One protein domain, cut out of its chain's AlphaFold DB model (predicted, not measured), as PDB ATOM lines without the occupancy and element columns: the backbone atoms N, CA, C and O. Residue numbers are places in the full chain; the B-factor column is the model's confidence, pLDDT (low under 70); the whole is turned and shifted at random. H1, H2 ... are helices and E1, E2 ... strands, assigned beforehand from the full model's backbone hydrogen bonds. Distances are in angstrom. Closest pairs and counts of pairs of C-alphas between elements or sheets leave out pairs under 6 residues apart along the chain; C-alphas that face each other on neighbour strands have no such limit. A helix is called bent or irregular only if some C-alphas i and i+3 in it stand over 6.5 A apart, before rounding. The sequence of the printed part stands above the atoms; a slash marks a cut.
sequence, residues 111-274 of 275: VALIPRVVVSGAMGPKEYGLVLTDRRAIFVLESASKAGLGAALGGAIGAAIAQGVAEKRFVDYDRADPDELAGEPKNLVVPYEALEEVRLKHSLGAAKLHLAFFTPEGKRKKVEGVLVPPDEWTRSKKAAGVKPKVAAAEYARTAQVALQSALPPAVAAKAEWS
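This is residues 111 to 274 of the 275 residues of an uncharacterized protein of Euryarchaeota archaeon (UniProt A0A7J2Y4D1). One twisted sheet of eight strands folds back on itself and curls round the long helix H4; the leaf E4 E3 E2 faces the leaf E7 E6 E5 E8, with E1 as the hinge. The short helices H1 and H2 pack on the sheet apart from H4, while H3 packs on residues 244 to 247 of H4, off the sheet. The printed part has 164 residues, with five named helices and eight named strands in the order E1 E2 E3 H1 H2 E4 E5 E6 E7 H3 H4 H5 E8; the class is mixed, helices and strands. The sheet, in order E4 E3 E2 E1 E7 E6 E5 E8, is mixed. The whole is compact and rounded, with a radius of gyration of the C-alphas of 15.6 A and spans of 39 by 32 by 32 A.

E1, residues 111 to 121, E2, 124 to 133, and E3, 136 to 144, form a meander, each strand the antiparallel neighbour of the one before; N 117 and O 128 are 2.8 A apart and N 131 and O 138 2.9 A, within hydrogen-bond range. E1 bends by 62 degrees at residue 115. Edge strand E4, residues 188 to 191, is antiparallel to E3, with N 139 and O 188 2.8 A apart. E5, residues 195 to 203, E6, 206 to 214, and E7, 220 to 227, form a second meander, with N 199 and O 210 2.9 A apart and N 223 and O 211 2.8 A. E7 is antiparallel to E1, N 118 and O 226 being 2.9 A apart. Edge strand E8, residues 272 to 274, is parallel to E5, with N 200 and O 272 2.9 A apart. In this folded sheet, bent back into two leaves that face each other, 20 pairs of C-alphas are within 11 A. The sheet curls round H4, residues 244 to 262; its closest C-alphas to E1 are Ala 258 and Ala 112, 5.4 A apart. H1, residues 155 to 161, is on the sheet at a height of 6.6 A, only just over E1, on which 3 of its 7 C-alphas fall. H2, residues 178 to 183, is on the sheet at a height of 8.7 A, over E3. H3, residues 231 to 239, touches H4 at a steep tilt of 53 degrees, opposite ways; the closest C-alphas are Lys 237 and Ala 247, 6.4 A apart. H5, residues 265 to 268, only grazes the sheet with residues 267 to 268. Every O i to N i+4 pair is within hydrogen-bond range in H2, H3 and H4, and 2 of 3 in H1; H5 is too short for one.

E1 begins at C-alpha 111 (45.047, 11.200, -29.869) and is 27.2 A long, E2 27.5 A, E6 26.2 A. H4 is 27.2 A long, from C-alpha 244 (55.383, -13.878, -32.080). E8 ends at C-alpha 274 (61.260, -0.262, -19.541).

The farthest C-alphas, Glu 217 and Gly 241, are 49.4 A apart. The printed part has no cut; the link from H1 to H2, residues 162 to 177, is long. Mean pLDDT of the printed part is 85.4, with residues 145 to 167 under 70.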
ATOM      1  N   VAL A 111      43.627  11.106 -29.519       95.88
ATOM      2  CA  VAL A 111      45.047  11.200 -29.869       95.88
ATOM      3  C   VAL A 111      45.567   9.860 -30.375       95.88
ATOM      4  O   VAL A 111      46.253   9.819 -31.394       95.88
ATOM      5  N   ALA A 112      45.230   8.765 -29.692       96.38
ATOM      6  CA  ALA A 112      45.685   7.433 -30.067       96.38
ATOM      7  C   ALA A 112      44.749   6.328 -29.554       96.38
ATOM      8  O   ALA A 112      43.935   6.536 -28.656       96.38
ATOM      9  N   LEU A 113      44.912   5.129 -30.113       96.31
ATOM     10  CA  LEU A 113      44.231   3.910 -29.687       96.31
ATOM     11  C   LEU A 113      45.270   2.818 -29.429       96.31
ATOM     12  O   LEU A 113      46.134   2.562 -30.268       96.31
ATOM     13  N   ILE A 114      45.148   2.141 -28.291       96.25
ATOM     14  CA  ILE A 114      45.807   0.864 -28.023       96.25
ATOM     15  C   ILE A 114      44.711  -0.209 -28.099       96.25
ATOM     16  O   ILE A 114      43.908  -0.312 -27.169       96.25
ATOM     17  N   PRO A 115      44.636  -0.987 -29.195       92.25
ATOM     18  CA  PRO A 115      43.454  -1.793 -29.510       92.25
ATOM     19  C   PRO A 115      43.094  -2.876 -28.492       92.25
ATOM     20  O   PRO A 115      41.945  -3.289 -28.422       92.25
ATOM     21  N   ARG A 116      44.068  -3.387 -27.734       91.56
ATOM     22  CA  ARG A 116      43.843  -4.471 -26.775       91.56
ATOM     23  C   ARG A 116      44.788  -4.382 -25.585       91.56
ATOM     24  O   ARG A 116      46.015  -4.444 -25.730       91.56
ATOM     25  N   VAL A 117      44.186  -4.288 -24.406       92.81
ATOM     26  CA  VAL A 117      44.815  -4.359 -23.088       92.81
ATOM     27  C   VAL A 117      43.997  -5.321 -22.231       92.81
ATOM     28  O   VAL A 117      42.788  -5.153 -22.081       92.81
ATOM     29  N   VAL A 118      44.644  -6.337 -21.660       91.56
ATOM     30  CA  VAL A 118      43.976  -7.335 -20.813       91.56
ATOM     31  C   VAL A 118      44.239  -7.020 -19.348       91.56
ATOM     32  O   VAL A 118      45.383  -7.056 -18.902       91.56
ATOM     33  N   VAL A 119      43.187  -6.736 -18.587       90.62
ATOM     34  CA  VAL A 119      43.256  -6.448 -17.149       90.62
ATOM     35  C   VAL A 119      42.686  -7.637 -16.383       90.62
ATOM     36  O   VAL A 119      41.537  -8.032 -16.588       90.62
ATOM     37  N   SER A 120      43.474  -8.223 -15.486       82.75
ATOM     38  CA  SER A 120      42.999  -9.304 -14.618       82.75
ATOM     39  C   SER A 120      42.080  -8.746 -13.530       82.75
ATOM     40  O   SER A 120      42.475  -7.857 -12.777       82.75
ATOM     41  N   GLY A 121      40.856  -9.264 -13.435       73.38
ATOM     42  CA  GLY A 121      39.901  -8.924 -12.381       73.38
ATOM     43  C   GLY A 121      39.530 -10.127 -11.517       73.38
ATOM     44  O   GLY A 121      39.789 -11.273 -11.875       73.38
ATOM     45  N   ALA A 122      38.860  -9.862 -10.392       74.56
ATOM     46  CA  ALA A 122      38.370 -10.904  -9.479       74.56
ATOM     47  C   ALA A 122      37.429 -11.916 -10.161       74.56
ATOM     48  O   ALA A 122      37.400 -13.083  -9.791       74.56
ATOM     49  N   MET A 123      36.696 -11.474 -11.186       74.69
ATOM     50  CA  MET A 123      35.745 -12.292 -11.947       74.69
ATOM     51  C   MET A 123      36.327 -12.840 -13.259       74.69
ATOM     52  O   MET A 123      35.563 -13.242 -14.128       74.69
ATOM     53  N   GLY A 124      37.655 -12.832 -13.410       76.69
ATOM     54  CA  GLY A 124      38.351 -13.243 -14.629       76.69
ATOM     55  C   GLY A 124      38.951 -12.072 -15.420       76.69
ATOM     56  O   GLY A 124      38.864 -10.909 -14.999       76.69
ATOM     57  N   PRO A 125      39.633 -12.368 -16.539       83.38
ATOM     58  CA  PRO A 125      40.256 -11.352 -17.375       83.38
ATOM     59  C   PRO A 125      39.205 -10.511 -18.109       83.38
ATOM     60  O   PRO A 125      38.186 -11.014 -18.592       83.38
ATOM     61  N   LYS A 126      39.485  -9.212 -18.209       88.88
ATOM     62  CA  LYS A 126      38.715  -8.239 -18.980       88.88
ATOM     63  C   LYS A 126      39.576  -7.688 -20.103       88.88
ATOM     64  O   LYS A 126      40.720  -7.301 -19.869       88.88
ATOM     65  N   GLU A 127      39.019  -7.642 -21.301       90.81
ATOM     66  CA  GLU A 127      39.656  -7.052 -22.469       90.81
ATOM     67  C   GLU A 127      39.118  -5.646 -22.692       90.81
ATOM     68  O   GLU A 127      37.904  -5.428 -22.755       90.81
ATOM     69  N   TYR A 128      40.045  -4.705 -22.815       94.38
ATOM     70  CA  TYR A 128      39.757  -3.307 -23.059       94.38
ATOM     71  C   TYR A 128      40.443  -2.834 -24.338       94.38
ATOM     72  O   TYR A 128      41.627  -3.120 -24.541       94.38
ATOM     73  N   GLY A 129      39.737  -2.043 -25.141       95.81
ATOM     74  CA  GLY A 129      40.382  -1.072 -26.018       95.81
ATOM     75  C   GLY A 129      40.726   0.169 -25.201       95.81
ATOM     76  O   GLY A 129      39.921   0.626 -24.391       95.81
ATOM     77  N   LEU A 130      41.932   0.705 -25.352       97.50
ATOM     78  CA  LEU A 130      42.372   1.886 -24.613       97.50
ATOM     79  C   LEU A 130      42.437   3.089 -25.552       97.50
ATOM     80  O   LEU A 130      43.379   3.237 -26.332       97.50
ATOM     81  N   VAL A 131      41.426   3.948 -25.454       97.94
ATOM     82  CA  VAL A 131      41.354   5.222 -26.167       97.94
ATOM     83  C   VAL A 131      42.100   6.270 -25.351       97.94
ATOM     84  O   VAL A 131      41.820   6.477 -24.171       97.94
ATOM     85  N   LEU A 132      43.065   6.927 -25.980       97.50
ATOM     86  CA  LEU A 132      43.829   8.019 -25.397       97.50
ATOM     87  C   LEU A 132      43.377   9.320 -26.050       97.50
ATOM     88  O   LEU A 132      43.442   9.453 -27.277       97.50
ATOM     89  N   THR A 133      42.909  10.265 -25.246       97.12
ATOM     90  CA  THR A 133      42.507  11.595 -25.711       97.12
ATOM     91  C   THR A 133      43.530  12.637 -25.289       97.12
ATOM     92  O   THR A 133      44.603  12.297 -24.807       97.12
ATOM     93  N   ASP A 134      43.244  13.917 -25.493       94.38
ATOM     94  CA  ASP A 134      44.038  15.011 -24.937       94.38
ATOM     95  C   ASP A 134      43.717  15.306 -23.457       94.38
ATOM     96  O   ASP A 134      44.377  16.146 -22.846       94.38
ATOM     97  N   ARG A 135      42.745  14.600 -22.856       94.94
ATOM     98  CA  ARG A 135      42.293  14.822 -21.467       94.94
ATOM     99  C   ARG A 135      42.371  13.600 -20.562       94.94
ATOM    100  O   ARG A 135      42.568  13.744 -19.352       94.94
ATOM    101  N   ARG A 136      42.163  12.402 -21.108       96.62
ATOM    102  CA  ARG A 136      41.980  11.187 -20.311       96.62
ATOM    103  C   ARG A 136      42.318   9.923 -21.085       96.62
ATOM    104  O   ARG A 136      42.308   9.867 -22.313       96.62
ATOM    105  N   ALA A 137      42.585   8.877 -20.319       97.88
ATOM    106  CA  ALA A 137      42.638   7.513 -20.806       97.88
ATOM    107  C   ALA A 137      41.273   6.849 -20.567       97.88
ATOM    108  O   ALA A 137      40.768   6.869 -19.443       97.88
ATOM    109  N   ILE A 138      40.680   6.257 -21.602       98.06
ATOM    110  CA  ILE A 138      39.388   5.571 -21.528       98.06
ATOM    111  C   ILE A 138      39.601   4.105 -21.904       98.06
ATOM    112  O   ILE A 138      39.858   3.766 -23.057       98.06
ATOM    113  N   PHE A 139      39.491   3.228 -20.915       97.12
ATOM    114  CA  PHE A 139      39.474   1.783 -21.091       97.12
ATOM    115  C   PHE A 139      38.041   1.355 -21.418       97.12
ATOM    116  O   PHE A 139      37.190   1.248 -20.529       97.12
ATOM    117  N   VAL A 140      37.785   1.095 -22.694       96.44
ATOM    118  CA  VAL A 140      36.491   0.667 -23.225       96.44
ATOM    119  C   VAL A 140      36.378  -0.847 -23.126       96.44
ATOM    120  O   VAL A 140      37.165  -1.567 -23.733       96.44
ATOM    121  N   LEU A 141      35.430  -1.344 -22.327       93.75
ATOM    122  CA  LEU A 141      35.273  -2.780 -22.095       93.75
ATOM    123  C   LEU A 141      34.704  -3.458 -23.348       93.75
ATOM    124  O   LEU A 141      33.536  -3.251 -23.695       93.75
ATOM    125  N   GLU A 142      35.512  -4.300 -23.990       90.06
ATOM    126  CA  GLU A 142      35.113  -5.072 -25.173       90.06
ATOM    127  C   GLU A 142      34.634  -6.470 -24.807       90.06
ATOM    128  O   GLU A 142      33.677  -6.972 -25.388       90.06
ATOM    129  N   SER A 143      35.281  -7.112 -23.836       86.81
ATOM    130  CA  SER A 143      34.883  -8.441 -23.390       86.81
ATOM    131  C   SER A 143      35.260  -8.673 -21.934       86.81
ATOM    132  O   SER A 143      36.259  -8.156 -21.435       86.81
ATOM    133  N   ALA A 144      34.456  -9.464 -21.236       81.81
ATOM    134  CA  ALA A 144      34.752  -9.925 -19.889       81.81
ATOM    135  C   ALA A 144      34.515 -11.431 -19.838       81.81
ATOM    136  O   ALA A 144      33.386 -11.895 -20.005       81.81
ATOM    137  N   SER A 145      35.577 -12.198 -19.604       69.75
ATOM    138  CA  SER A 145      35.456 -13.643 -19.445       69.75
ATOM    139  C   SER A 145      35.176 -13.975 -17.986       69.75
ATOM    140  O   SER A 145      35.938 -13.585 -17.105       69.75
ATOM    141  N   LYS A 146      34.101 -14.734 -17.740       62.62
ATOM    142  CA  LYS A 146      33.778 -15.317 -16.425       62.62
ATOM    143  C   LYS A 146      34.546 -16.612 -16.144       62.62
ATOM    144  O   LYS A 146      34.264 -17.262 -15.141       62.62
ATOM    145  N   ALA A 147      35.477 -17.015 -17.016       54.91
ATOM    146  CA  ALA A 147      36.311 -18.202 -16.830       54.91
ATOM    147  C   ALA A 147      37.344 -17.958 -15.712       54.91
ATOM    148  O   ALA A 147      38.545 -17.825 -15.939       54.91
ATOM    149  N   GLY A 148      36.854 -17.824 -14.483       43.94
ATOM    150  CA  GLY A 148      37.649 -17.778 -13.271       43.94
ATOM    151  C   GLY A 148      37.969 -19.194 -12.796       43.94
ATOM    152  O   GLY A 148      37.097 -20.055 -12.781       43.94
ATOM    153  N   LEU A 149      39.219 -19.385 -12.369       43.50
ATOM    154  CA  LEU A 149      39.737 -20.451 -11.491       43.50
ATOM    155  C   LEU A 149      40.268 -21.771 -12.089       43.50
ATOM    156  O   LEU A 149      40.958 -22.472 -11.358       43.50
ATOM    157  N   GLY A 150      40.070 -22.105 -13.370       42.78
ATOM    158  CA  GLY A 150      40.465 -23.438 -13.887       42.78
ATOM    159  C   GLY A 150      41.719 -23.539 -14.775       42.78
ATOM    160  O   GLY A 150      42.375 -24.574 -14.785       42.78
ATOM    161  N   ALA A 151      42.069 -22.499 -15.539       42.88
ATOM    162  CA  ALA A 151      43.026 -22.614 -16.658       42.88
ATOM    163  C   ALA A 151      44.346 -21.841 -16.454       42.88
ATOM    164  O   ALA A 151      45.047 -21.501 -17.408       42.88
ATOM    165  N   ALA A 152      44.704 -21.535 -15.206       44.69
ATOM    166  CA  ALA A 152      45.890 -20.753 -14.863       44.69
ATOM    167  C   ALA A 152      47.163 -21.616 -14.737       44.69
ATOM    168  O   ALA A 152      47.865 -21.537 -13.736       44.69
ATOM    169  N   LEU A 153      47.493 -22.420 -15.753       40.34
ATOM    170  CA  LEU A 153      48.776 -23.148 -15.813       40.34
ATOM    171  C   LEU A 153      49.871 -22.407 -16.612       40.34
ATOM    172  O   LEU A 153      50.906 -22.986 -16.919       40.34
ATOM    173  N   GLY A 154      49.689 -21.118 -16.932       42.62
ATOM    174  CA  GLY A 154      50.638 -20.368 -17.775       42.62
ATOM    175  C   GLY A 154      50.803 -18.880 -17.448       42.62
ATOM    176  O   GLY A 154      51.115 -18.090 -18.339       42.62
ATOM    177  N   GLY A 155      50.545 -18.466 -16.203       49.91
ATOM    178  CA  GLY A 155      50.616 -17.055 -15.799       49.91
ATOM    179  C   GLY A 155      49.563 -16.165 -16.478       49.91
ATOM    180  O   GLY A 155      48.618 -16.652 -17.099       49.91
ATOM    181  N   ALA A 156      49.715 -14.840 -16.362       47.50
ATOM    182  CA  ALA A 156      48.757 -13.855 -16.889       47.50
ATOM    183  C   ALA A 156      48.497 -13.990 -18.406       47.50
ATOM    184  O   ALA A 156      47.428 -13.617 -18.882       47.50
ATOM    185  N   ILE A 157      49.450 -14.560 -19.151       46.44
ATOM    186  CA  ILE A 157      49.328 -14.840 -20.586       46.44
ATOM    187  C   ILE A 157      48.462 -16.089 -20.827       46.44
ATOM    188  O   ILE A 157      47.585 -16.065 -21.684       46.44
ATOM    189  N   GLY A 158      48.642 -17.161 -20.044       44.38
ATOM    190  CA  GLY A 158      47.860 -18.398 -20.179       44.38
ATOM    191  C   GLY A 158      46.363 -18.217 -19.895       44.38
ATOM    192  O   GLY A 158      45.531 -18.778 -20.603       44.38
ATOM    193  N   ALA A 159      46.012 -17.361 -18.929       48.00
ATOM    194  CA  ALA A 159      44.614 -17.054 -18.610       48.00
ATOM    195  C   ALA A 159      43.919 -16.174 -19.669       48.00
ATOM    196  O   ALA A 159      42.705 -16.261 -19.826       48.00
ATOM    197  N   ALA A 160      44.669 -15.349 -20.411       49.16
ATOM    198  CA  ALA A 160      44.124 -14.536 -21.501       49.16
ATOM    199  C   ALA A 160      43.825 -15.363 -22.770       49.16
ATOM    200  O   ALA A 160      42.991 -14.968 -23.579       49.16
ATOM    201  N   ILE A 161      44.501 -16.506 -22.943       48.47
ATOM    202  CA  ILE A 161      44.367 -17.385 -24.120       48.47
ATOM    203  C   ILE A 161      43.300 -18.473 -23.904       48.47
ATOM    204  O   ILE A 161      42.743 -18.987 -24.873       48.47
ATOM    205  N   ALA A 162      42.960 -18.802 -22.653       46.66
ATOM    206  CA  ALA A 162      41.872 -19.720 -22.320       46.66
ATOM    207  C   ALA A 162      40.498 -19.054 -22.556       46.66
ATOM    208  O   ALA A 162      39.800 -18.652 -21.624       46.66
ATOM    209  N   GLN A 163      40.119 -18.888 -23.824       48.25
ATOM    210  CA  GLN A 163      38.824 -18.337 -24.211       48.25
ATOM    211  C   GLN A 163      37.708 -19.353 -23.936       48.25
ATOM    212  O   GLN A 163      37.437 -20.248 -24.730       48.25
ATOM    213  N   GLY A 164      37.019 -19.179 -22.807       46.78
ATOM    214  CA  GLY A 164      35.584 -19.457 -22.766       46.78
ATOM    215  C   GLY A 164      34.852 -18.472 -23.684       46.78
ATOM    216  O   GLY A 164      35.376 -17.391 -23.957       46.78
ATOM    217  N   VAL A 165      33.664 -18.839 -24.170       46.25
ATOM    218  CA  VAL A 165      32.821 -17.994 -25.036       46.25
ATOM    219  C   VAL A 165      32.434 -16.723 -24.273       46.25
ATOM    220  O   VAL A 165      31.446 -16.691 -23.544       46.25
ATOM    221  N   ALA A 166      33.258 -15.688 -24.383       59.53
ATOM    222  CA  ALA A 166      32.952 -14.361 -23.890       59.53
ATOM    223  C   ALA A 166      32.339 -13.572 -25.046       59.53
ATOM    224  O   ALA A 166      32.867 -13.567 -26.159       59.53
ATOM    225  N   GLU A 167      31.209 -12.921 -24.793       62.94
ATOM    226  CA  GLU A 167      30.601 -12.027 -25.770       62.94
ATOM    227  C   GLU A 167      31.574 -10.863 -26.008       62.94
ATOM    228  O   GLU A 167      31.983 -10.172 -25.067       62.94
ATOM    229  N   LYS A 168      32.038 -10.715 -27.252       72.62
ATOM    230  CA  LYS A 168      32.931  -9.629 -27.650       72.62
ATOM    231  C   LYS A 168      32.098  -8.526 -28.282       72.62
ATOM    232  O   LYS A 168      31.488  -8.721 -29.330       72.62
ATOM    233  N   ARG A 169      32.099  -7.356 -27.654       82.38
ATOM    234  CA  ARG A 169      31.544  -6.134 -28.223       82.38
ATOM    235  C   ARG A 169      32.489  -5.609 -29.299       82.38
ATOM    236  O   ARG A 169      33.675  -5.426 -29.044       82.38
ATOM    237  N   PHE A 170      31.941  -5.306 -30.468       78.88
ATOM    238  CA  PHE A 170      32.627  -4.513 -31.483       78.88
ATOM    239  C   PHE A 170      32.374  -3.022 -31.230       78.88
ATOM    240  O   PHE A 170      31.231  -2.619 -31.003       78.88
ATOM    241  N   VAL A 171      33.430  -2.210 -31.246       85.94
ATOM    242  CA  VAL A 171      33.355  -0.753 -31.076       85.94
ATOM    243  C   VAL A 171      34.025  -0.095 -32.277       85.94
ATOM    244  O   VAL A 171      35.185  -0.372 -32.571       85.94
ATOM    245  N   ASP A 172      33.299   0.787 -32.962       88.56
ATOM    246  CA  ASP A 172      33.858   1.642 -34.010       88.56
ATOM    247  C   ASP A 172      34.532   2.856 -33.355       88.56
ATOM    248  O   ASP A 172      33.908   3.888 -33.089       88.56
ATOM    249  N   TYR A 173      35.819   2.705 -33.036       88.88
ATOM    250  CA  TYR A 173      36.601   3.749 -32.375       88.88
ATOM    251  C   TYR A 173      36.852   4.974 -33.244       88.88
ATOM    252  O   TYR A 173      37.214   6.008 -32.685       88.88
ATOM    253  N   ASP A 174      36.649   4.916 -34.558       86.88
ATOM    254  CA  ASP A 174      36.799   6.093 -35.410       86.88
ATOM    255  C   ASP A 174      35.607   7.032 -35.198       86.88
ATOM    256  O   ASP A 174      35.784   8.241 -35.018       86.88
ATOM    257  N   ARG A 175      34.398   6.468 -35.089       88.25
ATOM    258  CA  ARG A 175      33.144   7.228 -34.961       88.25
ATOM    259  C   ARG A 175      32.671   7.480 -33.530       88.25
ATOM    260  O   ARG A 175      31.911   8.417 -33.329       88.25
ATOM    261  N   ALA A 176      33.099   6.682 -32.552       90.44
ATOM    262  CA  ALA A 176      32.595   6.781 -31.175       90.44
ATOM    263  C   ALA A 176      32.951   8.116 -30.497       90.44
ATOM    264  O   ALA A 176      34.112   8.513 -30.520       90.44
ATOM    265  N   ASP A 177      32.018   8.801 -29.848       93.12
ATOM    266  CA  ASP A 177      32.339  10.050 -29.152       93.12
ATOM    267  C   ASP A 177      33.077   9.787 -27.812       93.12
ATOM    268  O   ASP A 177      32.688   8.881 -27.067       93.12
ATOM    269  N   PRO A 178      34.162  10.518 -27.476       94.00
ATOM    270  CA  PRO A 178      34.876  10.316 -26.213       94.00
ATOM    271  C   PRO A 178      34.030  10.532 -24.953       94.00
ATOM    272  O   PRO A 178      34.237   9.812 -23.974       94.00
ATOM    273  N   ASP A 179      33.091  11.484 -24.958       93.50
ATOM    274  CA  ASP A 179      32.206  11.736 -23.818       93.50
ATOM    275  C   ASP A 179      31.199  10.596 -23.649       93.50
ATOM    276  O   ASP A 179      30.989  10.133 -22.526       93.50
ATOM    277  N   GLU A 180      30.653  10.065 -24.746       93.75
ATOM    278  CA  GLU A 180      29.801   8.867 -24.708       93.75
ATOM    279  C   GLU A 180      30.560   7.654 -24.158       93.75
ATOM    280  O   GLU A 180      30.082   6.977 -23.243       93.75
ATOM    281  N   LEU A 181      31.779   7.405 -24.653       94.69
ATOM    282  CA  LEU A 181      32.620   6.308 -24.170       94.69
ATOM    283  C   LEU A 181      32.963   6.462 -22.684       94.69
ATOM    284  O   LEU A 181      32.989   5.467 -21.958       94.69
ATOM    285  N   ALA A 182      33.235   7.680 -22.221       94.62
ATOM    286  CA  ALA A 182      33.537   7.943 -20.820       94.62
ATOM    287  C   ALA A 182      32.299   7.873 -19.909       94.62
ATOM    288  O   ALA A 182      32.434   7.543 -18.730       94.62
ATOM    289  N   GLY A 183      31.111   8.170 -20.438       92.69
ATOM    290  CA  GLY A 183      29.844   8.102 -19.712       92.69
ATOM    291  C   GLY A 183      29.339   6.677 -19.473       92.69
ATOM    292  O   GLY A 183      28.509   6.459 -18.590       92.69
ATOM    293  N   GLU A 184      29.835   5.687 -20.220       93.19
ATOM    294  CA  GLU A 184      29.437   4.291 -20.037       93.19
ATOM    295  C   GLU A 184      29.966   3.698 -18.708       93.19
ATOM    296  O   GLU A 184      31.176   3.525 -18.551       93.19
ATOM    297  N   PRO A 185      29.094   3.232 -17.787       90.75
ATOM    298  CA  PRO A 185      29.508   2.802 -16.441       90.75
ATOM    299  C   PRO A 185      30.474   1.609 -16.378       90.75
ATOM    300  O   PRO A 185      31.115   1.369 -15.356       90.75
ATOM    301  N   LYS A 186      30.543   0.805 -17.444       90.44
ATOM    302  CA  LYS A 186      31.431  -0.366 -17.538       90.44
ATOM    303  C   LYS A 186      32.848  -0.009 -17.994       90.44
ATOM    304  O   LYS A 186      33.757  -0.829 -17.827       90.44
ATOM    305  N   ASN A 187      33.017   1.172 -18.584       94.69
ATOM    306  CA  ASN A 187      34.304   1.668 -19.031       94.69
ATOM    307  C   ASN A 187      35.041   2.273 -17.843       94.69
ATOM    308  O   ASN A 187      34.445   2.784 -16.895       94.69
ATOM    309  N   LEU A 188      36.362   2.180 -17.882       94.44
ATOM    310  CA  LEU A 188      37.198   2.772 -16.858       94.44
ATOM    311  C   LEU A 188      37.847   4.031 -17.411       94.44
ATOM    312  O   LEU A 188      38.588   3.983 -18.388       94.44
ATOM    313  N   VAL A 189      37.581   5.152 -16.754       96.69
ATOM    314  CA  VAL A 189      38.073   6.464 -17.157       96.69
ATOM    315  C   VAL A 189      39.128   6.934 -16.172       96.69
ATOM    316  O   VAL A 189      38.915   6.902 -14.960       96.69
ATOM    317  N   VAL A 190      40.262   7.384 -16.699       96.69
ATOM    318  CA  VAL A 190      41.366   7.933 -15.915       96.69
ATOM    319  C   VAL A 190      41.717   9.320 -16.459       96.69
ATOM    320  O   VAL A 190      42.401   9.415 -17.483       96.69
ATOM    321  N   PRO A 191      41.249  10.404 -15.812       96.12
ATOM    322  CA  PRO A 191      41.679  11.763 -16.131       96.12
ATOM    323  C   PRO A 191      43.189  11.909 -15.955       96.12
ATOM    324  O   PRO A 191      43.743  11.427 -14.964       96.12
ATOM    325  N   TYR A 192      43.867  12.589 -16.879       95.31
ATOM    326  CA  TYR A 192      45.320  12.752 -16.770       95.31
ATOM    327  C   TYR A 192      45.738  13.615 -15.580       95.31
ATOM    328  O   TYR A 192      46.804  13.393 -15.018       95.31
ATOM    329  N   GLU A 193      44.889  14.551 -15.158       93.69
ATOM    330  CA  GLU A 193      45.098  15.347 -13.942       93.69
ATOM    331  C   GLU A 193      45.085  14.506 -12.659       93.69
ATOM    332  O   GLU A 193      45.739  14.854 -11.680       93.69
ATOM    333  N   ALA A 194      44.374  13.377 -12.674       95.00
ATOM    334  CA  ALA A 194      44.289  12.456 -11.550       95.00
ATOM    335  C   ALA A 194      45.409  11.405 -11.564       95.00
ATOM    336  O   ALA A 194      45.523  10.613 -10.624       95.00
ATOM    337  N   LEU A 195      46.203  11.363 -12.637       95.44
ATOM    338  CA  LEU A 195      47.227  10.358 -12.868       95.44
ATOM    339  C   LEU A 195      48.478  10.684 -12.050       95.44
ATOM    340  O   LEU A 195      49.111  11.724 -12.214       95.44
ATOM    341  N   GLU A 196      48.845   9.761 -11.173       94.44
ATOM    342  CA  GLU A 196      50.028   9.871 -10.325       94.44
ATOM    343  C   GLU A 196      51.233   9.182 -10.975       94.44
ATOM    344  O   GLU A 196      52.353   9.688 -10.923       94.44
ATOM    345  N   GLU A 197      51.000   8.027 -11.603       94.62
ATOM    346  CA  GLU A 197      52.058   7.161 -12.112       94.62
ATOM    347  C   GLU A 197      51.648   6.511 -13.434       94.62
ATOM    348  O   GLU A 197      50.543   5.974 -13.559       94.62
ATOM    349  N   VAL A 198      52.582   6.492 -14.389       97.25
ATOM    350  CA  VAL A 198      52.502   5.694 -15.616       97.25
ATOM    351  C   VAL A 198      53.761   4.863 -15.719       97.25
ATOM    352  O   VAL A 198      54.861   5.410 -15.742       97.25
ATOM    353  N   ARG A 199      53.612   3.546 -15.829       96.88
ATOM    354  CA  ARG A 199      54.730   2.662 -16.157       96.88
ATOM    355  C   ARG A 199      54.347   1.729 -17.280       96.88
ATOM    356  O   ARG A 199      53.275   1.126 -17.257       96.88
ATOM    357  N   LEU A 200      55.262   1.538 -18.213       96.50
ATOM    358  CA  LEU A 200      55.184   0.463 -19.186       96.50
ATOM    359  C   LEU A 200      56.469  -0.351 -19.097       96.50
ATOM    360  O   LEU A 200      57.541   0.132 -19.458       96.50
ATOM    361  N   LYS A 201      56.358  -1.581 -18.589       94.62
ATOM    362  CA  LYS A 201      57.514  -2.445 -18.330       94.62
ATOM    363  C   LYS A 201      57.351  -3.839 -18.912       94.62
ATOM    364  O   LYS A 201      56.258  -4.401 -18.878       94.62
ATOM    365  N   HIS A 202      58.439  -4.436 -19.370       89.12
ATOM    366  CA  HIS A 202      58.475  -5.841 -19.737       89.12
ATOM    367  C   HIS A 202      58.683  -6.709 -18.487       89.12
ATOM    368  O   HIS A 202      59.615  -6.519 -17.709       89.12
ATOM    369  N   SER A 203      57.792  -7.672 -18.256       80.44
ATOM    370  CA  SER A 203      57.836  -8.565 -17.097       80.44
ATOM    371  C   SER A 203      57.235  -9.922 -17.451       80.44
ATOM    372  O   SER A 203      56.160  -9.990 -18.044       80.44
ATOM    373  N   LEU A 204      57.931 -11.007 -17.088       74.25
ATOM    374  CA  LEU A 204      57.484 -12.393 -17.303       74.25
ATOM    375  C   LEU A 204      57.029 -12.688 -18.750       74.25
ATOM    376  O   LEU A 204      56.060 -13.407 -18.973       74.25
ATOM    377  N   GLY A 205      57.728 -12.121 -19.741       76.25
ATOM    378  CA  GLY A 205      57.465 -12.367 -21.165       76.25
ATOM    379  C   GLY A 205      56.346 -11.527 -21.789       76.25
ATOM    380  O   GLY A 205      55.986 -11.783 -22.936       76.25
ATOM    381  N   ALA A 206      55.807 -10.537 -21.069       85.50
ATOM    382  CA  ALA A 206      54.784  -9.625 -21.570       85.50
ATOM    383  C   ALA A 206      55.112  -8.167 -21.225       85.50
ATOM    384  O   ALA A 206      55.733  -7.881 -20.201       85.50
ATOM    385  N   ALA A 207      54.631  -7.230 -22.041       92.31
ATOM    386  CA  ALA A 207      54.616  -5.820 -21.672       92.31
ATOM    387  C   ALA A 207      53.396  -5.523 -20.787       92.31
ATOM    388  O   ALA A 207      52.265  -5.867 -21.135       92.31
ATOM    389  N   LYS A 208      53.632  -4.890 -19.639       94.12
ATOM    390  CA  LYS A 208      52.620  -4.516 -18.651       94.12
ATOM    391  C   LYS A 208      52.502  -3.003 -18.554       94.12
ATOM    392  O   LYS A 208      53.486  -2.332 -18.245       94.12
ATOM    393  N   LEU A 209      51.294  -2.500 -18.775       96.12
ATOM    394  CA  LEU A 209      50.888  -1.128 -18.511       96.12
ATOM    395  C   LEU A 209      50.387  -1.020 -17.070       96.12
ATOM    396  O   LEU A 209      49.475  -1.742 -16.674       96.12
ATOM    397  N   HIS A 210      50.964  -0.105 -16.304       96.06
ATOM    398  CA  HIS A 210      50.541   0.243 -14.957       96.06
ATOM    399  C   HIS A 210      50.157   1.719 -14.913       96.06
ATOM    400  O   HIS A 210      50.946   2.575 -15.316       96.06
ATOM    401  N   LEU A 211      48.962   2.001 -14.402       96.69
ATOM    402  CA  LEU A 211      48.484   3.348 -14.115       96.69
ATOM    403  C   LEU A 211      48.077   3.422 -12.644       96.69
ATOM    404  O   LEU A 211      47.255   2.613 -12.210       96.69
ATOM    405  N   ALA A 212      48.604   4.393 -11.898       96.31
ATOM    406  CA  ALA A 212      48.101   4.756 -10.573       96.31
ATOM    407  C   ALA A 212      47.466   6.147 -10.628       96.31
ATOM    408  O   ALA A 212      48.008   7.052 -11.263       96.31
ATOM    409  N   PHE A 213      46.305   6.308  -9.998       96.12
ATOM    410  CA  PHE A 213      45.530   7.546 -10.047       96.12
ATOM    411  C   PHE A 213      44.634   7.708  -8.821       96.12
ATOM    412  O   PHE A 213      44.333   6.739  -8.120       96.12
ATOM    413  N   PHE A 214      44.174   8.931  -8.586       95.00
ATOM    414  CA  PHE A 214      43.172   9.232  -7.567       95.00
ATOM    415  C   PHE A 214      41.768   9.244  -8.171       95.00
ATOM    416  O   PHE A 214      41.546   9.741  -9.272       95.00
ATOM    417  N   THR A 215      40.795   8.669  -7.472       92.38
ATOM    418  CA  THR A 215      39.386   8.819  -7.847       92.38
ATOM    419  C   THR A 215      38.865  10.201  -7.444       92.38
ATOM    420  O   THR A 215      39.505  10.867  -6.626       92.38
ATOM    421  N   PRO A 216      37.687  10.628  -7.939       87.12
ATOM    422  CA  PRO A 216      37.053  11.868  -7.487       87.12
ATOM    423  C   PRO A 216      36.848  11.933  -5.964       87.12
ATOM    424  O   PRO A 216      36.875  13.008  -5.380       87.12
ATOM    425  N   GLU A 217      36.716  10.781  -5.297       90.75
ATOM    426  CA  GLU A 217      36.614  10.680  -3.834       90.75
ATOM    427  C   GLU A 217      37.979  10.728  -3.115       90.75
ATOM    428  O   GLU A 217      38.062  10.432  -1.923       90.75
ATOM    429  N   GLY A 218      39.069  11.016  -3.832       90.75
ATOM    430  CA  GLY A 218      40.429  11.079  -3.290       90.75
ATOM    431  C   GLY A 218      41.053   9.716  -2.976       90.75
ATOM    432  O   GLY A 218      42.095   9.650  -2.325       90.75
ATOM    433  N   LYS A 219      40.452   8.602  -3.420       95.12
ATOM    434  CA  LYS A 219      41.003   7.259  -3.177       95.12
ATOM    435  C   LYS A 219      42.024   6.904  -4.243       95.12
ATOM    436  O   LYS A 219      41.727   6.944  -5.432       95.12
ATOM    437  N   ARG A 220      43.206   6.457  -3.822       95.62
ATOM    438  CA  ARG A 220      44.213   5.924  -4.742       95.62
ATOM    439  C   ARG A 220      43.756   4.580  -5.316       95.62
ATOM    440  O   ARG A 220      43.451   3.649  -4.568       95.62
ATOM    441  N   LYS A 221      43.736   4.461  -6.640       95.44
ATOM    442  CA  LYS A 221      43.488   3.226  -7.391       95.44
ATOM    443  C   LYS A 221      44.652   2.939  -8.332       95.44
ATOM    444  O   LYS A 221      45.441   3.819  -8.666       95.44
ATOM    445  N   LYS A 222      44.742   1.680  -8.755       95.06
ATOM    446  CA  LYS A 222      45.689   1.238  -9.776       95.06
ATOM    447  C   LYS A 222      45.028   0.320 -10.790       95.06
ATOM    448  O   LYS A 222      44.113  -0.430 -10.443       95.06
ATOM    449  N   VAL A 223      45.530   0.360 -12.014       94.00
ATOM    450  CA  VAL A 223      45.166  -0.538 -13.112       94.00
ATOM    451  C   VAL A 223      46.447  -1.140 -13.650       94.00
ATOM    452  O   VAL A 223      47.361  -0.410 -14.027       94.00
ATOM    453  N   GLU A 224      46.507  -2.467 -13.682       93.62
ATOM    454  CA  GLU A 224      47.590  -3.209 -14.320       93.62
ATOM    455  C   GLU A 224      47.006  -4.026 -15.472       93.62
ATOM    456  O   GLU A 224      46.153  -4.890 -15.265       93.62
ATOM    457  N   GLY A 225      47.451  -3.725 -16.687       92.00
ATOM    458  CA  GLY A 225      47.025  -4.389 -17.910       92.00
ATOM    459  C   GLY A 225      48.203  -4.999 -18.656       92.00
ATOM    460  O   GLY A 225      49.280  -4.412 -18.725       92.00
ATOM    461  N   VAL A 226      48.007  -6.172 -19.244       92.81
ATOM    462  CA  VAL A 226      48.965  -6.791 -20.162       92.81
ATOM    463  C   VAL A 226      48.646  -6.339 -21.583       92.81
ATOM    464  O   VAL A 226      47.503  -6.440 -22.033       92.81
ATOM    465  N   LEU A 227      49.657  -5.858 -22.303       91.69
ATOM    466  CA  LEU A 227      49.540  -5.556 -23.723       91.69
ATOM    467  C   LEU A 227      49.589  -6.860 -24.519       91.69
ATOM    468  O   LEU A 227      50.639  -7.494 -24.636       91.69
ATOM    469  N   VAL A 228      48.442  -7.246 -25.068       89.12
ATOM    470  CA  VAL A 228      48.302  -8.422 -25.928       89.12
ATOM    471  C   VAL A 228      47.921  -7.927 -27.318       89.12
ATOM    472  O   VAL A 228      46.902  -7.247 -27.433       89.12
ATOM    473  N   PRO A 229      48.694  -8.228 -28.374       85.94
ATOM    474  CA  PRO A 229      48.316  -7.825 -29.722       85.94
ATOM    475  C   PRO A 229      46.948  -8.413 -30.117       85.94
ATOM    476  O   PRO A 229      46.633  -9.548 -29.741       85.94
ATOM    477  N   PRO A 230      46.125  -7.692 -30.897       86.75
ATOM    478  CA  PRO A 230      44.925  -8.268 -31.493       86.75
ATOM    479  C   PRO A 230      45.242  -9.492 -32.363       86.75
ATOM    480  O   PRO A 230      46.329  -9.610 -32.939       86.75
ATOM    481  N   ASP A 231      44.273 -10.394 -32.504       83.56
ATOM    482  CA  ASP A 231      44.466 -11.628 -33.272       83.56
ATOM    483  C   ASP A 231      44.742 -11.330 -34.751       83.56
ATOM    484  O   ASP A 231      45.609 -11.956 -35.354       83.56
ATOM    485  N   GLU A 232      44.064 -10.335 -35.323       84.50
ATOM    486  CA  GLU A 232      44.276  -9.880 -36.703       84.50
ATOM    487  C   GLU A 232      45.692  -9.337 -36.917       84.50
ATOM    488  O   GLU A 232      46.366  -9.720 -37.874       84.50
ATOM    489  N   TRP A 233      46.187  -8.530 -35.971       84.62
ATOM    490  CA  TRP A 233      47.570  -8.051 -35.966       84.62
ATOM    491  C   TRP A 233      48.554  -9.223 -35.926       84.62
ATOM    492  O   TRP A 233      49.499  -9.289 -36.710       84.62
ATOM    493  N   THR A 234      48.307 -10.188 -35.041       85.69
ATOM    494  CA  THR A 234      49.159 -11.371 -34.884       85.69
ATOM    495  C   THR A 234      49.156 -12.242 -36.141       85.69
ATOM    496  O   THR A 234      50.218 -12.681 -36.582       85.69
ATOM    497  N   ARG A 235      47.987 -12.462 -36.760       86.94
ATOM    498  CA  ARG A 235      47.845 -13.197 -38.028       86.94
ATOM    499  C   ARG A 235      48.594 -12.497 -39.157       86.94
ATOM    500  O   ARG A 235      49.344 -13.160 -39.867       86.94
ATOM    501  N   SER A 236      48.451 -11.177 -39.277       88.38
ATOM    502  CA  SER A 236      49.160 -10.367 -40.274       88.38
ATOM    503  C   SER A 236      50.682 -10.462 -40.102       88.38
ATOM    504  O   SER A 236      51.398 -10.804 -41.043       88.38
ATOM    505  N   LYS A 237      51.190 -10.276 -38.877       90.25
ATOM    506  CA  LYS A 237      52.626 -10.388 -38.571       90.25
ATOM    507  C   LYS A 237      53.167 -11.794 -38.829       90.25
ATOM    508  O   LYS A 237      54.246 -11.932 -39.402       90.25
ATOM    509  N   LYS A 238      52.406 -12.834 -38.477       89.69
ATOM    510  CA  LYS A 238      52.764 -14.228 -38.770       89.69
ATOM    511  C   LYS A 238      52.823 -14.495 -40.277       89.69
ATOM    512  O   LYS A 238      53.761 -15.149 -40.720       89.69
ATOM    513  N   ALA A 239      51.867 -13.981 -41.055       92.19
ATOM    514  CA  ALA A 239      51.873 -14.096 -42.516       92.19
ATOM    515  C   ALA A 239      53.091 -13.394 -43.146       92.19
ATOM    516  O   ALA A 239      53.641 -13.882 -44.127       92.19
ATOM    517  N   ALA A 240      53.570 -12.312 -42.527       92.44
ATOM    518  CA  ALA A 240      54.814 -11.631 -42.887       92.44
ATOM    519  C   ALA A 240      56.093 -12.308 -42.336       92.44
ATOM    520  O   ALA A 240      57.175 -11.731 -42.412       92.44
ATOM    521  N   GLY A 241      55.995 -13.503 -41.741       93.94
ATOM    522  CA  GLY A 241      57.141 -14.248 -41.202       93.94
ATOM    523  C   GLY A 241      57.706 -13.710 -39.881       93.94
ATOM    524  O   GLY A 241      58.755 -14.166 -39.422       93.94
ATOM    525  N   VAL A 242      57.030 -12.761 -39.230       92.25
ATOM    526  CA  VAL A 242      57.486 -12.171 -37.965       92.25
ATOM    527  C   VAL A 242      57.218 -13.135 -36.809       92.25
ATOM    528  O   VAL A 242      56.100 -13.617 -36.609       92.25
ATOM    529  N   LYS A 243      58.249 -13.401 -35.997       90.38
ATOM    530  CA  LYS A 243      58.128 -14.258 -34.806       90.38
ATOM    531  C   LYS A 243      57.177 -13.626 -33.770       90.38
ATOM    532  O   LYS A 243      57.273 -12.421 -33.538       90.38
ATOM    533  N   PRO A 244      56.356 -14.412 -33.044       86.00
ATOM    534  CA  PRO A 244      55.383 -13.878 -32.080       86.00
ATOM    535  C   PRO A 244      55.976 -12.936 -31.025       86.00
ATOM    536  O   PRO A 244      55.411 -11.885 -30.748       86.00
ATOM    537  N   LYS A 245      57.158 -13.265 -30.484       87.44
ATOM    538  CA  LYS A 245      57.860 -12.418 -29.504       87.44
ATOM    539  C   LYS A 245      58.228 -11.042 -30.075       87.44
ATOM    540  O   LYS A 245      58.139 -10.045 -29.367       87.44
ATOM    541  N   VAL A 246      58.619 -10.988 -31.350       90.12
ATOM    542  CA  VAL A 246      58.947  -9.731 -32.042       90.12
ATOM    543  C   VAL A 246      57.673  -8.925 -32.284       90.12
ATOM    544  O   VAL A 246      57.635  -7.748 -31.950       90.12
ATOM    545  N   ALA A 247      56.600  -9.569 -32.752       88.69
ATOM    546  CA  ALA A 247      55.305  -8.915 -32.941       88.69
ATOM    547  C   ALA A 247      54.736  -8.336 -31.627       88.69
ATOM    548  O   ALA A 247      54.187  -7.235 -31.628       88.69
ATOM    549  N   ALA A 248      54.903  -9.045 -30.505       88.31
ATOM    550  CA  ALA A 248      54.516  -8.563 -29.180       88.31
ATOM    551  C   ALA A 248      55.358  -7.356 -28.727       88.31
ATOM    552  O   ALA A 248      54.806  -6.384 -28.214       88.31
ATOM    553  N   ALA A 249      56.674  -7.379 -28.960       91.00
ATOM    554  CA  ALA A 249      57.551  -6.249 -28.658       91.00
ATOM    555  C   ALA A 249      57.229  -5.013 -29.522       91.00
ATOM    556  O   ALA A 249      57.194  -3.895 -29.012       91.00
ATOM    557  N   GLU A 250      56.941  -5.196 -30.813       93.00
ATOM    558  CA  GLU A 250      56.499  -4.115 -31.708       93.00
ATOM    559  C   GLU A 250      55.171  -3.500 -31.260       93.00
ATOM    560  O   GLU A 250      55.018  -2.276 -31.254       93.00
ATOM    561  N   TYR A 251      54.222  -4.336 -30.841       92.88
ATOM    562  CA  TYR A 251      52.954  -3.871 -30.291       92.88
ATOM    563  C   TYR A 251      53.164  -3.055 -29.008       92.88
ATOM    564  O   TYR A 251      52.613  -1.963 -28.873       92.88
ATOM    565  N   ALA A 252      54.032  -3.522 -28.106       93.81
ATOM    566  CA  ALA A 252      54.380  -2.797 -26.888       93.81
ATOM    567  C   ALA A 252      55.020  -1.429 -27.175       93.81
ATOM    568  O   ALA A 252      54.644  -0.431 -26.560       93.81
ATOM    569  N   ARG A 253      55.932  -1.351 -28.152       95.25
ATOM    570  CA  ARG A 253      56.528  -0.077 -28.592       95.25
ATOM    571  C   ARG A 253      55.495   0.862 -29.210       95.25
ATOM    572  O   ARG A 253      55.523   2.057 -28.944       95.25
ATOM    573  N   THR A 254      54.558   0.329 -29.992       95.06
ATOM    574  CA  THR A 254      53.453   1.118 -30.561       95.06
ATOM    575  C   THR A 254      52.588   1.717 -29.448       95.06
ATOM    576  O   THR A 254      52.269   2.903 -29.485       95.06
ATOM    577  N   ALA A 255      52.288   0.935 -28.409       95.31
ATOM    578  CA  ALA A 255      51.573   1.418 -27.233       95.31
ATOM    579  C   ALA A 255      52.362   2.475 -26.444       95.31
ATOM    580  O   ALA A 255      51.773   3.452 -25.985       95.31
ATOM    581  N   GLN A 256      53.687   2.331 -26.320       95.81
ATOM    582  CA  GLN A 256      54.538   3.361 -25.719       95.81
ATOM    583  C   GLN A 256      54.424   4.693 -26.468       95.81
ATOM    584  O   GLN A 256      54.189   5.722 -25.839       95.81
ATOM    585  N   VAL A 257      54.557   4.675 -27.798       95.94
ATOM    586  CA  VAL A 257      54.448   5.884 -28.633       95.94
ATOM    587  C   VAL A 257      53.061   6.514 -28.501       95.94
ATOM    588  O   VAL A 257      52.955   7.728 -28.337       95.94
ATOM    589  N   ALA A 258      52.004   5.696 -28.498       95.56
ATOM    590  CA  ALA A 258      50.637   6.157 -28.280       95.56
ATOM    591  C   ALA A 258      50.490   6.885 -26.932       95.56
ATOM    592  O   ALA A 258      49.991   8.009 -26.893       95.56
ATOM    593  N   LEU A 259      50.999   6.300 -25.840       95.50
ATOM    594  CA  LEU A 259      50.987   6.932 -24.517       95.50
ATOM    595  C   LEU A 259      51.797   8.232 -24.504       95.50
ATOM    596  O   LEU A 259      51.295   9.256 -24.056       95.50
ATOM    597  N   GLN A 260      53.017   8.227 -25.040       94.38
ATOM    598  CA  GLN A 260      53.865   9.422 -25.097       94.38
ATOM    599  C   GLN A 260      53.232  10.565 -25.900       94.38
ATOM    600  O   GLN A 260      53.447  11.725 -25.567       94.38
ATOM    601  N   SER A 261      52.443  10.251 -26.931       92.56
ATOM    602  CA  SER A 261      51.756  11.260 -27.743       92.56
ATOM    603  C   SER A 261      50.542  11.894 -27.056       92.56
ATOM    604  O   SER A 261      50.182  13.020 -27.390       92.56
ATOM    605  N   ALA A 262      49.915  11.179 -26.118       94.00
ATOM    606  CA  ALA A 262      48.667  11.595 -25.481       94.00
ATOM    607  C   ALA A 262      48.859  12.174 -24.075       94.00
ATOM    608  O   ALA A 262      48.106  13.050 -23.657       94.00
ATOM    609  N   LEU A 263      49.866  11.697 -23.338       93.44
ATOM    610  CA  LEU A 263      50.098  12.138 -21.968       93.44
ATOM    611  C   LEU A 263      50.518  13.617 -21.923       93.44
ATOM    612  O   LEU A 263      51.415  14.025 -22.667       93.44
ATOM    613  N   PRO A 264      49.953  14.419 -21.001       91.31
ATOM    614  CA  PRO A 264      50.409  15.782 -20.778       91.31
ATOM    615  C   PRO A 264      51.897  15.806 -20.403       91.31
ATOM    616  O   PRO A 264      52.347  14.906 -19.687       91.31
ATOM    617  N   PRO A 265      52.661  16.849 -20.774       89.50
ATOM    618  CA  PRO A 265      54.106  16.899 -20.529       89.50
ATOM    619  C   PRO A 265      54.509  16.635 -19.070       89.50
ATOM    620  O   PRO A 265      55.467  15.913 -18.814       89.50
ATOM    621  N   ALA A 266      53.739  17.160 -18.108       88.56
ATOM    622  CA  ALA A 266      53.997  16.978 -16.677       88.56
ATOM    623  C   ALA A 266      53.874  15.515 -16.213       88.56
ATOM    624  O   ALA A 266      54.563  15.092 -15.285       88.56
ATOM    625  N   VAL A 267      53.000  14.751 -16.867       91.25
ATOM    626  CA  VAL A 267      52.765  13.332 -16.600       91.25
ATOM    627  C   VAL A 267      53.769  12.481 -17.374       91.25
ATOM    628  O   VAL A 267      54.394  11.591 -16.803       91.25
ATOM    629  N   ALA A 268      53.988  12.796 -18.654       90.00
ATOM    630  CA  ALA A 268      54.942  12.105 -19.518       90.00
ATOM    631  C   ALA A 268      56.378  12.156 -18.967       90.00
ATOM    632  O   ALA A 268      57.098  11.165 -19.056       90.00
ATOM    633  N   ALA A 269      56.775  13.272 -18.343       88.25
ATOM    634  CA  ALA A 269      58.088  13.430 -17.716       88.25
ATOM    635  C   ALA A 269      58.324  12.487 -16.520       88.25
ATOM    636  O   ALA A 269      59.470  12.189 -16.196       88.25
ATOM    637  N   LYS A 270      57.252  12.025 -15.865       89.56
ATOM    638  CA  LYS A 270      57.306  11.086 -14.732       89.56
ATOM    639  C   LYS A 270      57.027   9.643 -15.150       89.56
ATOM    640  O   LYS A 270      57.072   8.748 -14.312       89.56
ATOM    641  N   ALA A 271      56.689   9.420 -16.419       93.75
ATOM    642  CA  ALA A 271      56.359   8.101 -16.916       93.75
ATOM    643  C   ALA A 271      57.625   7.249 -17.058       93.75
ATOM    644  O   ALA A 271      58.632   7.689 -17.615       93.75
ATOM    645  N   GLU A 272      57.563   6.010 -16.580       96.00
ATOM    646  CA  GLU A 272      58.677   5.072 -16.665       96.00
ATOM    647  C   GLU A 272      58.483   4.106 -17.836       96.00
ATOM    648  O   GLU A 272      57.452   3.437 -17.966       96.00
ATOM    649  N   TRP A 273      59.514   3.994 -18.670       94.88
ATOM    650  CA  TRP A 273      59.517   3.155 -19.864       94.88
ATOM    651  C   TRP A 273      60.646   2.127 -19.760       94.88
ATOM    652  O   TRP A 273      61.819   2.490 -19.726       94.88
ATOM    653  N   SER A 274      60.303   0.842 -19.693       90.94
ATOM    654  CA  SER A 274      61.260  -0.262 -19.541       90.94
ATOM    655  C   SER A 274      60.800  -1.478 -20.353       90.94
ATOM    656  O   SER A 274      60.388  -2.498 -19.798       90.94
TER     657      SER A 274